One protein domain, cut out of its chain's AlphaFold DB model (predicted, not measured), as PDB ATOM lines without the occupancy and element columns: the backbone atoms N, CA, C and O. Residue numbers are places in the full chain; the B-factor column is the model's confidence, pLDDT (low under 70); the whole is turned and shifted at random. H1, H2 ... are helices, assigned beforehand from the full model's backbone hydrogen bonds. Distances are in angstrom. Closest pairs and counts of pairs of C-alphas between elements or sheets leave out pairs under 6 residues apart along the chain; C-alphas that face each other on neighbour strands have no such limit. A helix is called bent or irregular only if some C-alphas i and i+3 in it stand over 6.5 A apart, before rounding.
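AT A GLANCE: This is residues 337 to 398 of the 402 residues of an uncharacterized protein of Mytilus galloprovincialis (UniProt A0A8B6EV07). Look for a long, staggered helical hairpin: H1 runs one way, the link after it carries on in much the same direction, and H2 folds back beside that link until its last residues meet the second half of H1. H3, a shorter helix, is set slantwise near H2 without clearly touching it, and a tail follows it to the last printed residue. The printed part has 62 residues with three named helices, in the order H1, H2, H3, and no named strand, in the class all helix. The whole is only just loose, close to compact, with a radius of gyration of the C-alphas of 12.7 A, and its elongated outline spans 42 by 24 by 19 A.

IN THESE COORDINATES: Find C-alpha 337 at (28.401, 53.309, 47.764); from there H1, residues 337 to 351, runs 20.9 A to C-alpha 351 at (37.766, 34.680, 47.720). Go on through the link to C-alpha 360 at (34.882, 12.535, 45.581), where H2 begins; it holds residues 360 to 377 and measures 25.5 A. H2 is irregular, with C-alphas 361 and 364 lying 7.1 A apart. After residues 378 to 380 you reach H3, residues 381 to 391, which is 15.2 A long and ends at C-alpha 391, at (35.411, 26.722, 40.065).

HOW THE PARTS SIT: Start with H1 and H2, which touch and form a helical hairpin. Look at the C-alphas of Met 349 and Ile 373, their closest, 6.2 A apart. H1 touches H2 with residues 345 to 350 alone, and H2 touches H1 with residues 373 to 377 alone. Their lines stand at a shallow tilt of 4 degrees, and they run opposite ways. Next compare H2 with H3: they are close but not clearly touching, and the closest C-alphas, those of Met 374 and Glu 384, are 6.7 A apart. Their tilt is steep at 44 degrees, and they run opposite ways. H1 and H3 are apart. In the backbones of H1 and H3 every O i to N i+4 pair is within hydrogen-bond range; in H2, 12 of 14 are.

THE WHOLE: The two C-alphas farthest apart are those of Ile 337 and Asn 398, at 43.4 A. The printed part has no cut. The link from H1 to H2 has 8 residues and is short; the link from H2 to H3, with 3, is tight. Residues 359 to 365, of which 360 to 365 belong to H2, stand free. In the B-factor column the mean pLDDT of the printed part is 80.6; look at residues 393 to 398 for the values under 70, where the model's confidence is low.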
ATOM      1  N   ILE A 337      28.051  53.967  46.495       75.75
ATOM      2  CA  ILE A 337      28.401  53.309  47.764       75.75
ATOM      3  C   ILE A 337      27.872  51.868  47.772       75.75
ATOM      4  O   ILE A 337      28.617  50.942  48.101       75.75
ATOM      5  N   ASP A 338      26.619  51.660  47.358       77.25
ATOM      6  CA  ASP A 338      26.014  50.328  47.301       77.25
ATOM      7  C   ASP A 338      26.663  49.431  46.238       77.25
ATOM      8  O   ASP A 338      26.904  48.253  46.510       77.25
ATOM      9  N   LEU A 339      27.055  49.969  45.074       81.31
ATOM     10  CA  LEU A 339      27.828  49.223  44.077       81.31
ATOM     11  C   LEU A 339      29.213  48.830  44.611       81.31
ATOM     12  O   LEU A 339      29.612  47.674  44.472       81.31
ATOM     13  N   THR A 340      29.945  49.744  45.256       86.69
ATOM     14  CA  THR A 340      31.246  49.435  45.873       86.69
ATOM     15  C   THR A 340      31.101  48.361  46.952       86.69
ATOM     16  O   THR A 340      31.861  47.392  46.968       86.69
ATOM     17  N   LYS A 341      30.080  48.472  47.808       77.44
ATOM     18  CA  LYS A 341      29.753  47.488  48.847       77.44
ATOM     19  C   LYS A 341      29.361  46.131  48.257       77.44
ATOM     20  O   LYS A 341      29.796  45.105  48.777       77.44
ATOM     21  N   TYR A 342      28.599  46.105  47.161       83.81
ATOM     22  CA  TYR A 342      28.258  44.884  46.431       83.81
ATOM     23  C   TYR A 342      29.496  44.234  45.804       83.81
ATOM     24  O   TYR A 342      29.690  43.034  45.973       83.81
ATOM     25  N   ILE A 343      30.375  45.003  45.151       85.38
ATOM     26  CA  ILE A 343      31.633  44.497  44.577       85.38
ATOM     27  C   ILE A 343      32.530  43.915  45.675       85.38
ATOM     28  O   ILE A 343      33.008  42.792  45.528       85.38
ATOM     29  N   MET A 344      32.699  44.615  46.802       82.56
ATOM     30  CA  MET A 344      33.468  44.115  47.948       82.56
ATOM     31  C   MET A 344      32.844  42.850  48.554       82.56
ATOM     32  O   MET A 344      33.560  41.883  48.802       82.56
ATOM     33  N   LYS A 345      31.513  42.803  48.738       83.25
ATOM     34  CA  LYS A 345      30.794  41.584  49.157       83.25
ATOM     35  C   LYS A 345      31.057  40.445  48.161       83.25
ATOM     36  O   LYS A 345      31.393  39.344  48.586       83.25
ATOM     37  N   LYS A 346      30.962  40.709  46.851       85.19
ATOM     38  CA  LYS A 346      31.160  39.714  45.784       85.19
ATOM     39  C   LYS A 346      32.584  39.155  45.797       85.19
ATOM     40  O   LYS A 346      32.750  37.939  45.768       85.19
ATOM     41  N   ASP A 347      33.595  40.013  45.912       84.19
ATOM     42  CA  ASP A 347      35.005  39.609  45.927       84.19
ATOM     43  C   ASP A 347      35.383  38.840  47.205       84.19
ATOM     44  O   ASP A 347      35.942  37.747  47.126       84.19
ATOM     45  N   ILE A 348      34.967  39.317  48.387       84.88
ATOM     46  CA  ILE A 348      35.187  38.621  49.669       84.88
ATOM     47  C   ILE A 348      34.549  37.224  49.663       84.88
ATOM     48  O   ILE A 348      35.158  36.264  50.140       84.88
ATOM     49  N   MET A 349      33.336  37.084  49.120       81.12
ATOM     50  CA  MET A 349      32.642  35.794  49.079       81.12
ATOM     51  C   MET A 349      33.228  34.838  48.039       81.12
ATOM     52  O   MET A 349      33.363  33.647  48.318       81.12
ATOM     53  N   LEU A 350      33.658  35.340  46.878       82.75
ATOM     54  CA  LEU A 350      34.354  34.526  45.880       82.75
ATOM     55  C   LEU A 350      35.780  34.149  46.312       82.75
ATOM     56  O   LEU A 350      36.240  33.067  45.960       82.75
ATOM     57  N   SER A 351      36.449  34.968  47.127       81.88
ATOM     58  CA  SER A 351      37.766  34.680  47.720       81.88
ATOM     59  C   SER A 351      37.739  33.497  48.706       81.88
ATOM     60  O   SER A 351      38.711  32.752  48.828       81.88
ATOM     61  N   ARG A 352      36.594  33.244  49.357       81.00
ATOM     62  CA  ARG A 352      36.372  32.054  50.207       81.00
ATOM     63  C   ARG A 352      36.203  30.755  49.410       81.00
ATOM     64  O   ARG A 352      36.226  29.671  49.996       81.00
ATOM     65  N   MET A 353      36.004  30.840  48.095       81.81
ATOM     66  CA  MET A 353      35.833  29.678  47.231       81.81
ATOM     67  C   MET A 353      37.196  29.073  46.869       81.81
ATOM     68  O   MET A 353      38.131  29.770  46.488       81.81
ATOM     69  N   SER A 354      37.298  27.747  46.939       79.25
ATOM     70  CA  SER A 354      38.440  26.998  46.404       79.25
ATOM     71  C   SER A 354      38.055  26.321  45.090       79.25
ATOM     72  O   SER A 354      36.890  25.974  44.876       79.25
ATOM     73  N   GLN A 355      39.030  26.115  44.199       84.12
ATOM     74  CA  GLN A 355      38.822  25.235  43.046       84.12
ATOM     75  C   GLN A 355      38.580  23.805  43.530       84.12
ATOM     76  O   GLN A 355      39.240  23.336  44.459       84.12
ATOM     77  N   PHE A 356      37.635  23.119  42.893       82.00
ATOM     78  CA  PHE A 356      37.395  21.707  43.148       82.00
ATOM     79  C   PHE A 356      38.593  20.879  42.661       82.00
ATOM     80  O   PHE A 356      39.099  21.100  41.562       82.00
ATOM     81  N   ASP A 357      39.063  19.932  43.478       77.50
ATOM     82  CA  ASP A 357      40.252  19.118  43.187       77.50
ATOM     83  C   ASP A 357      39.921  17.744  42.574       77.50
ATOM     84  O   ASP A 357      40.740  16.829  42.630       77.50
ATOM     85  N   ASP A 358      38.716  17.604  42.004       79.06
ATOM     86  CA  ASP A 358      38.155  16.389  41.386       79.06
ATOM     87  C   ASP A 358      38.145  15.132  42.280       79.06
ATOM     88  O   ASP A 358      37.959  14.008  41.804       79.06
ATOM     89  N   LYS A 359      38.273  15.301  43.604       79.25
ATOM     90  CA  LYS A 359      38.223  14.197  44.572       79.25
ATOM     91  C   LYS A 359      36.813  14.011  45.147       79.25
ATOM     92  O   LYS A 359      36.255  14.955  45.715       79.25
ATOM     93  N   PRO A 360      36.244  12.789  45.104       76.50
ATOM     94  CA  PRO A 360      34.882  12.535  45.581       76.50
ATOM     95  C   PRO A 360      34.730  12.792  47.089       76.50
ATOM     96  O   PRO A 360      33.707  13.315  47.520       76.50
ATOM     97  N   GLU A 361      35.773  12.520  47.876       82.75
ATOM     98  CA  GLU A 361      35.826  12.750  49.331       82.75
ATOM     99  C   GLU A 361      35.572  14.215  49.721       82.75
ATOM    100  O   GLU A 361      34.994  14.501  50.769       82.75
ATOM    101  N   LYS A 362      35.982  15.159  48.867       80.56
ATOM    102  CA  LYS A 362      35.858  16.602  49.107       80.56
ATOM    103  C   LYS A 362      34.638  17.222  48.438       80.56
ATOM    104  O   LYS A 362      34.251  18.331  48.808       80.56
ATOM    105  N   TYR A 363      34.002  16.516  47.500       84.00
ATOM    106  CA  TYR A 363      32.863  17.016  46.728       84.00
ATOM    107  C   TYR A 363      31.705  17.480  47.616       84.00
ATOM    108  O   TYR A 363      31.166  18.559  47.395       84.00
ATOM    109  N   CYS A 364      31.345  16.719  48.654       83.69
ATOM    110  CA  CYS A 364      30.243  17.083  49.550       83.69
ATOM    111  C   CYS A 364      30.514  18.394  50.310       83.69
ATOM    112  O   CYS A 364      29.641  19.261  50.378       83.69
ATOM    113  N   SER A 365      31.734  18.565  50.827       85.56
ATOM    114  CA  SER A 365      32.160  19.775  51.541       85.56
ATOM    115  C   SER A 365      32.276  20.975  50.600       85.56
ATOM    116  O   SER A 365      31.758  22.049  50.904       85.56
ATOM    117  N   TRP A 366      32.883  20.781  49.425       89.56
ATOM    118  CA  TRP A 366      33.010  21.811  48.393       89.56
ATOM    119  C   TRP A 366      31.640  22.266  47.876       89.56
ATOM    120  O   TRP A 366      31.350  23.456  47.890       89.56
ATOM    121  N   LYS A 367      30.743  21.333  47.532       89.50
ATOM    122  CA  LYS A 367      29.370  21.620  47.080       89.50
ATOM    123  C   LYS A 367      28.563  22.383  48.128       89.50
ATOM    124  O   LYS A 367      27.774  23.257  47.770       89.50
ATOM    125  N   ARG A 368      28.740  22.061  49.416       87.69
ATOM    126  CA  ARG A 368      28.085  22.775  50.520       87.69
ATOM    127  C   ARG A 368      28.624  24.199  50.666       87.69
ATOM    128  O   ARG A 368      27.821  25.114  50.812       87.69
ATOM    129  N   SER A 369      29.942  24.382  50.562       87.38
ATOM    130  CA  SER A 369      30.580  25.707  50.531       87.38
ATOM    131  C   SER A 369      30.093  26.535  49.336       87.38
ATOM    132  O   SER A 369      29.596  27.642  49.517       87.38
ATOM    133  N   PHE A 370      30.113  25.952  48.131       89.62
ATOM    134  CA  PHE A 370      29.649  26.580  46.897       89.62
ATOM    135  C   PHE A 370      28.195  27.052  47.007       89.62
ATOM    136  O   PHE A 370      27.921  28.228  46.792       89.62
ATOM    137  N   LYS A 371      27.271  26.167  47.418       89.50
ATOM    138  CA  LYS A 371      25.857  26.523  47.616       89.50
ATOM    139  C   LYS A 371      25.659  27.621  48.662       89.50
ATOM    140  O   LYS A 371      24.810  28.485  48.468       89.50
ATOM    141  N   ASN A 372      26.420  27.596  49.756       89.38
ATOM    142  CA  ASN A 372      26.324  28.628  50.783       89.38
ATOM    143  C   ASN A 372      26.812  29.988  50.258       89.38
ATOM    144  O   ASN A 372      26.153  30.996  50.475       89.38
ATOM    145  N   ILE A 373      27.911  30.003  49.497       88.56
ATOM    146  CA  ILE A 373      28.437  31.220  48.868       88.56
ATOM    147  C   ILE A 373      27.476  31.756  47.795       88.56
ATOM    148  O   ILE A 373      27.248  32.959  47.770       88.56
ATOM    149  N   MET A 374      26.855  30.911  46.958       89.56
ATOM    150  CA  MET A 374      25.843  31.380  45.992       89.56
ATOM    151  C   MET A 374      24.626  32.001  46.695       89.56
ATOM    152  O   MET A 374      24.163  33.062  46.279       89.56
ATOM    153  N   LYS A 375      24.167  31.396  47.803       87.12
ATOM    154  CA  LYS A 375      23.073  31.936  48.624       87.12
ATOM    155  C   LYS A 375      23.450  33.244  49.329       87.12
ATOM    156  O   LYS A 375      22.631  34.145  49.383       87.12
ATOM    157  N   GLU A 376      24.677  33.386  49.832       86.06
ATOM    158  CA  GLU A 376      25.157  34.653  50.415       86.06
ATOM    159  C   GLU A 376      25.392  35.751  49.363       86.06
ATOM    160  O   GLU A 376      25.395  36.933  49.706       86.06
ATOM    161  N   LEU A 377      25.598  35.384  48.095       85.50
ATOM    162  CA  LEU A 377      25.780  36.295  46.961       85.50
ATOM    163  C   LEU A 377      24.471  36.744  46.297       85.50
ATOM    164  O   LEU A 377      24.532  37.657  45.473       85.50
ATOM    165  N   ASP A 378      23.344  36.107  46.627       84.88
ATOM    166  CA  ASP A 378      22.060  36.245  45.924       84.88
ATOM    167  C   ASP A 378      22.214  36.003  44.404       84.88
ATOM    168  O   ASP A 378      21.671  36.725  43.569       84.88
ATOM    169  N   ALA A 379      23.032  35.004  44.043       83.75
ATOM    170  CA  ALA A 379      23.432  34.748  42.661       83.75
ATOM    171  C   ALA A 379      22.264  34.251  41.795       83.75
ATOM    172  O   ALA A 379      21.529  33.331  42.160       83.75
ATOM    173  N   THR A 380      22.131  34.816  40.595       86.94
ATOM    174  CA  THR A 380      21.125  34.372  39.623       86.94
ATOM    175  C   THR A 380      21.533  33.020  39.022       86.94
ATOM    176  O   THR A 380      22.714  32.794  38.778       86.94
ATOM    177  N   SER A 381      20.591  32.137  38.670       85.19
ATOM    178  CA  SER A 381      20.891  30.820  38.065       85.19
ATOM    179  C   SER A 381      21.912  30.806  36.897       85.19
ATOM    180  O   SER A 381      22.728  29.886  36.864       85.19
ATOM    181  N   PRO A 382      21.947  31.773  35.948       82.88
ATOM    182  CA  PRO A 382      23.040  31.848  34.968       82.88
ATOM    183  C   PRO A 382      24.402  32.205  35.590       82.88
ATOM    184  O   PRO A 382      25.410  31.619  35.205       82.88
ATOM    185  N   GLU A 383      24.451  33.098  36.585       84.88
ATOM    186  CA  GLU A 383      25.695  33.418  37.305       84.88
ATOM    187  C   GLU A 383      26.206  32.216  38.108       84.88
ATOM    188  O   GLU A 383      27.411  31.972  38.144       84.88
ATOM    189  N   GLU A 384      25.308  31.437  38.725       89.19
ATOM    190  CA  GLU A 384      25.674  30.189  39.403       89.19
ATOM    191  C   GLU A 384      26.343  29.202  38.437       89.19
ATOM    192  O   GLU A 384      27.341  28.581  38.801       89.19
ATOM    193  N   LEU A 385      25.841  29.073  37.201       85.94
ATOM    194  CA  LEU A 385      26.421  28.201  36.172       85.94
ATOM    195  C   LEU A 385      27.800  28.688  35.703       85.94
ATOM    196  O   LEU A 385      28.728  27.882  35.595       85.94
ATOM    197  N   ASP A 386      27.972  29.991  35.477       85.00
ATOM    198  CA  ASP A 386      29.268  30.573  35.102       85.00
ATOM    199  C   ASP A 386      30.309  30.423  36.222       85.00
ATOM    200  O   ASP A 386      31.466  30.064  35.978       85.00
ATOM    201  N   LEU A 387      29.898  30.628  37.476       87.00
ATOM    202  CA  LEU A 387      30.746  30.407  38.645       87.00
ATOM    203  C   LEU A 387      31.067  28.917  38.825       87.00
ATOM    204  O   LEU A 387      32.219  28.569  39.079       87.00
ATOM    205  N   LEU A 388      30.102  28.020  38.628       87.31
ATOM    206  CA  LEU A 388      30.313  26.574  38.672       87.31
ATOM    207  C   LEU A 388      31.344  26.128  37.619       87.31
ATOM    208  O   LEU A 388      32.289  25.416  37.957       87.31
ATOM    209  N   ASN A 389      31.256  26.640  36.386       82.50
ATOM    210  CA  ASN A 389      32.265  26.420  35.342       82.50
ATOM    211  C   ASN A 389      33.650  26.988  35.714       82.50
ATOM    212  O   ASN A 389      34.671  26.358  35.439       82.50
ATOM    213  N   LYS A 390      33.707  28.154  36.373       83.94
ATOM    214  CA  LYS A 390      34.960  28.780  36.834       83.94
ATOM    215  C   LYS A 390      35.655  27.985  37.949       83.94
ATOM    216  O   LYS A 390      36.887  27.953  37.994       83.94
ATOM    217  N   TRP A 391      34.891  27.360  38.847       83.75
ATOM    218  CA  TRP A 391      35.411  26.722  40.065       83.75
ATOM    219  C   TRP A 391      35.557  25.191  39.989       83.75
ATOM    220  O   TRP A 391      36.285  24.633  40.810       83.75
ATOM    221  N   LEU A 392      34.962  24.513  38.998       80.12
ATOM    222  CA  LEU A 392      35.133  23.063  38.771       80.12
ATOM    223  C   LEU A 392      36.468  22.651  38.111       80.12
ATOM    224  O   LEU A 392      36.747  21.463  37.991       80.12
ATOM    225  N   GLY A 393      37.317  23.598  37.702       62.91
ATOM    226  CA  GLY A 393      38.668  23.295  37.215       62.91
ATOM    227  C   GLY A 393      38.764  22.844  35.746       62.91
ATOM    228  O   GLY A 393      37.792  22.763  35.000       62.91
ATOM    229  N   ARG A 394      40.000  22.609  35.280       57.62
ATOM    230  CA  ARG A 394      40.362  22.532  33.842       57.62
ATOM    231  C   ARG A 394      39.960  21.238  33.107       57.62
ATOM    232  O   ARG A 394      40.272  21.103  31.921       57.62
ATOM    233  N   ASN A 395      39.282  20.291  33.750       47.09
ATOM    234  CA  ASN A 395      39.184  18.914  33.243       47.09
ATOM    235  C   ASN A 395      38.146  18.659  32.133       47.09
ATOM    236  O   ASN A 395      38.029  17.530  31.665       47.09
ATOM    237  N   GLN A 396      37.511  19.707  31.598       48.25
ATOM    238  CA  GLN A 396      36.727  19.635  30.353       48.25
ATOM    239  C   GLN A 396      37.573  19.741  29.061       48.25
ATOM    240  O   GLN A 396      37.018  19.647  27.972       48.25
ATOM    241  N   ARG A 397      38.906  19.937  29.131       40.50
ATOM    242  CA  ARG A 397      39.779  19.996  27.927       40.50
ATOM    243  C   ARG A 397      40.654  18.767  27.666       40.50
ATOM    244  O   ARG A 397      41.032  18.556  26.521       40.50
ATOM    245  N   ASN A 398      40.957  17.948  28.678       40.47
ATOM    246  CA  ASN A 398      41.951  16.866  28.570       40.47
ATOM    247  C   ASN A 398      41.355  15.458  28.778       40.47
ATOM    248  O   ASN A 398      41.913  14.637  29.504       40.47
TER     249      ASN A 398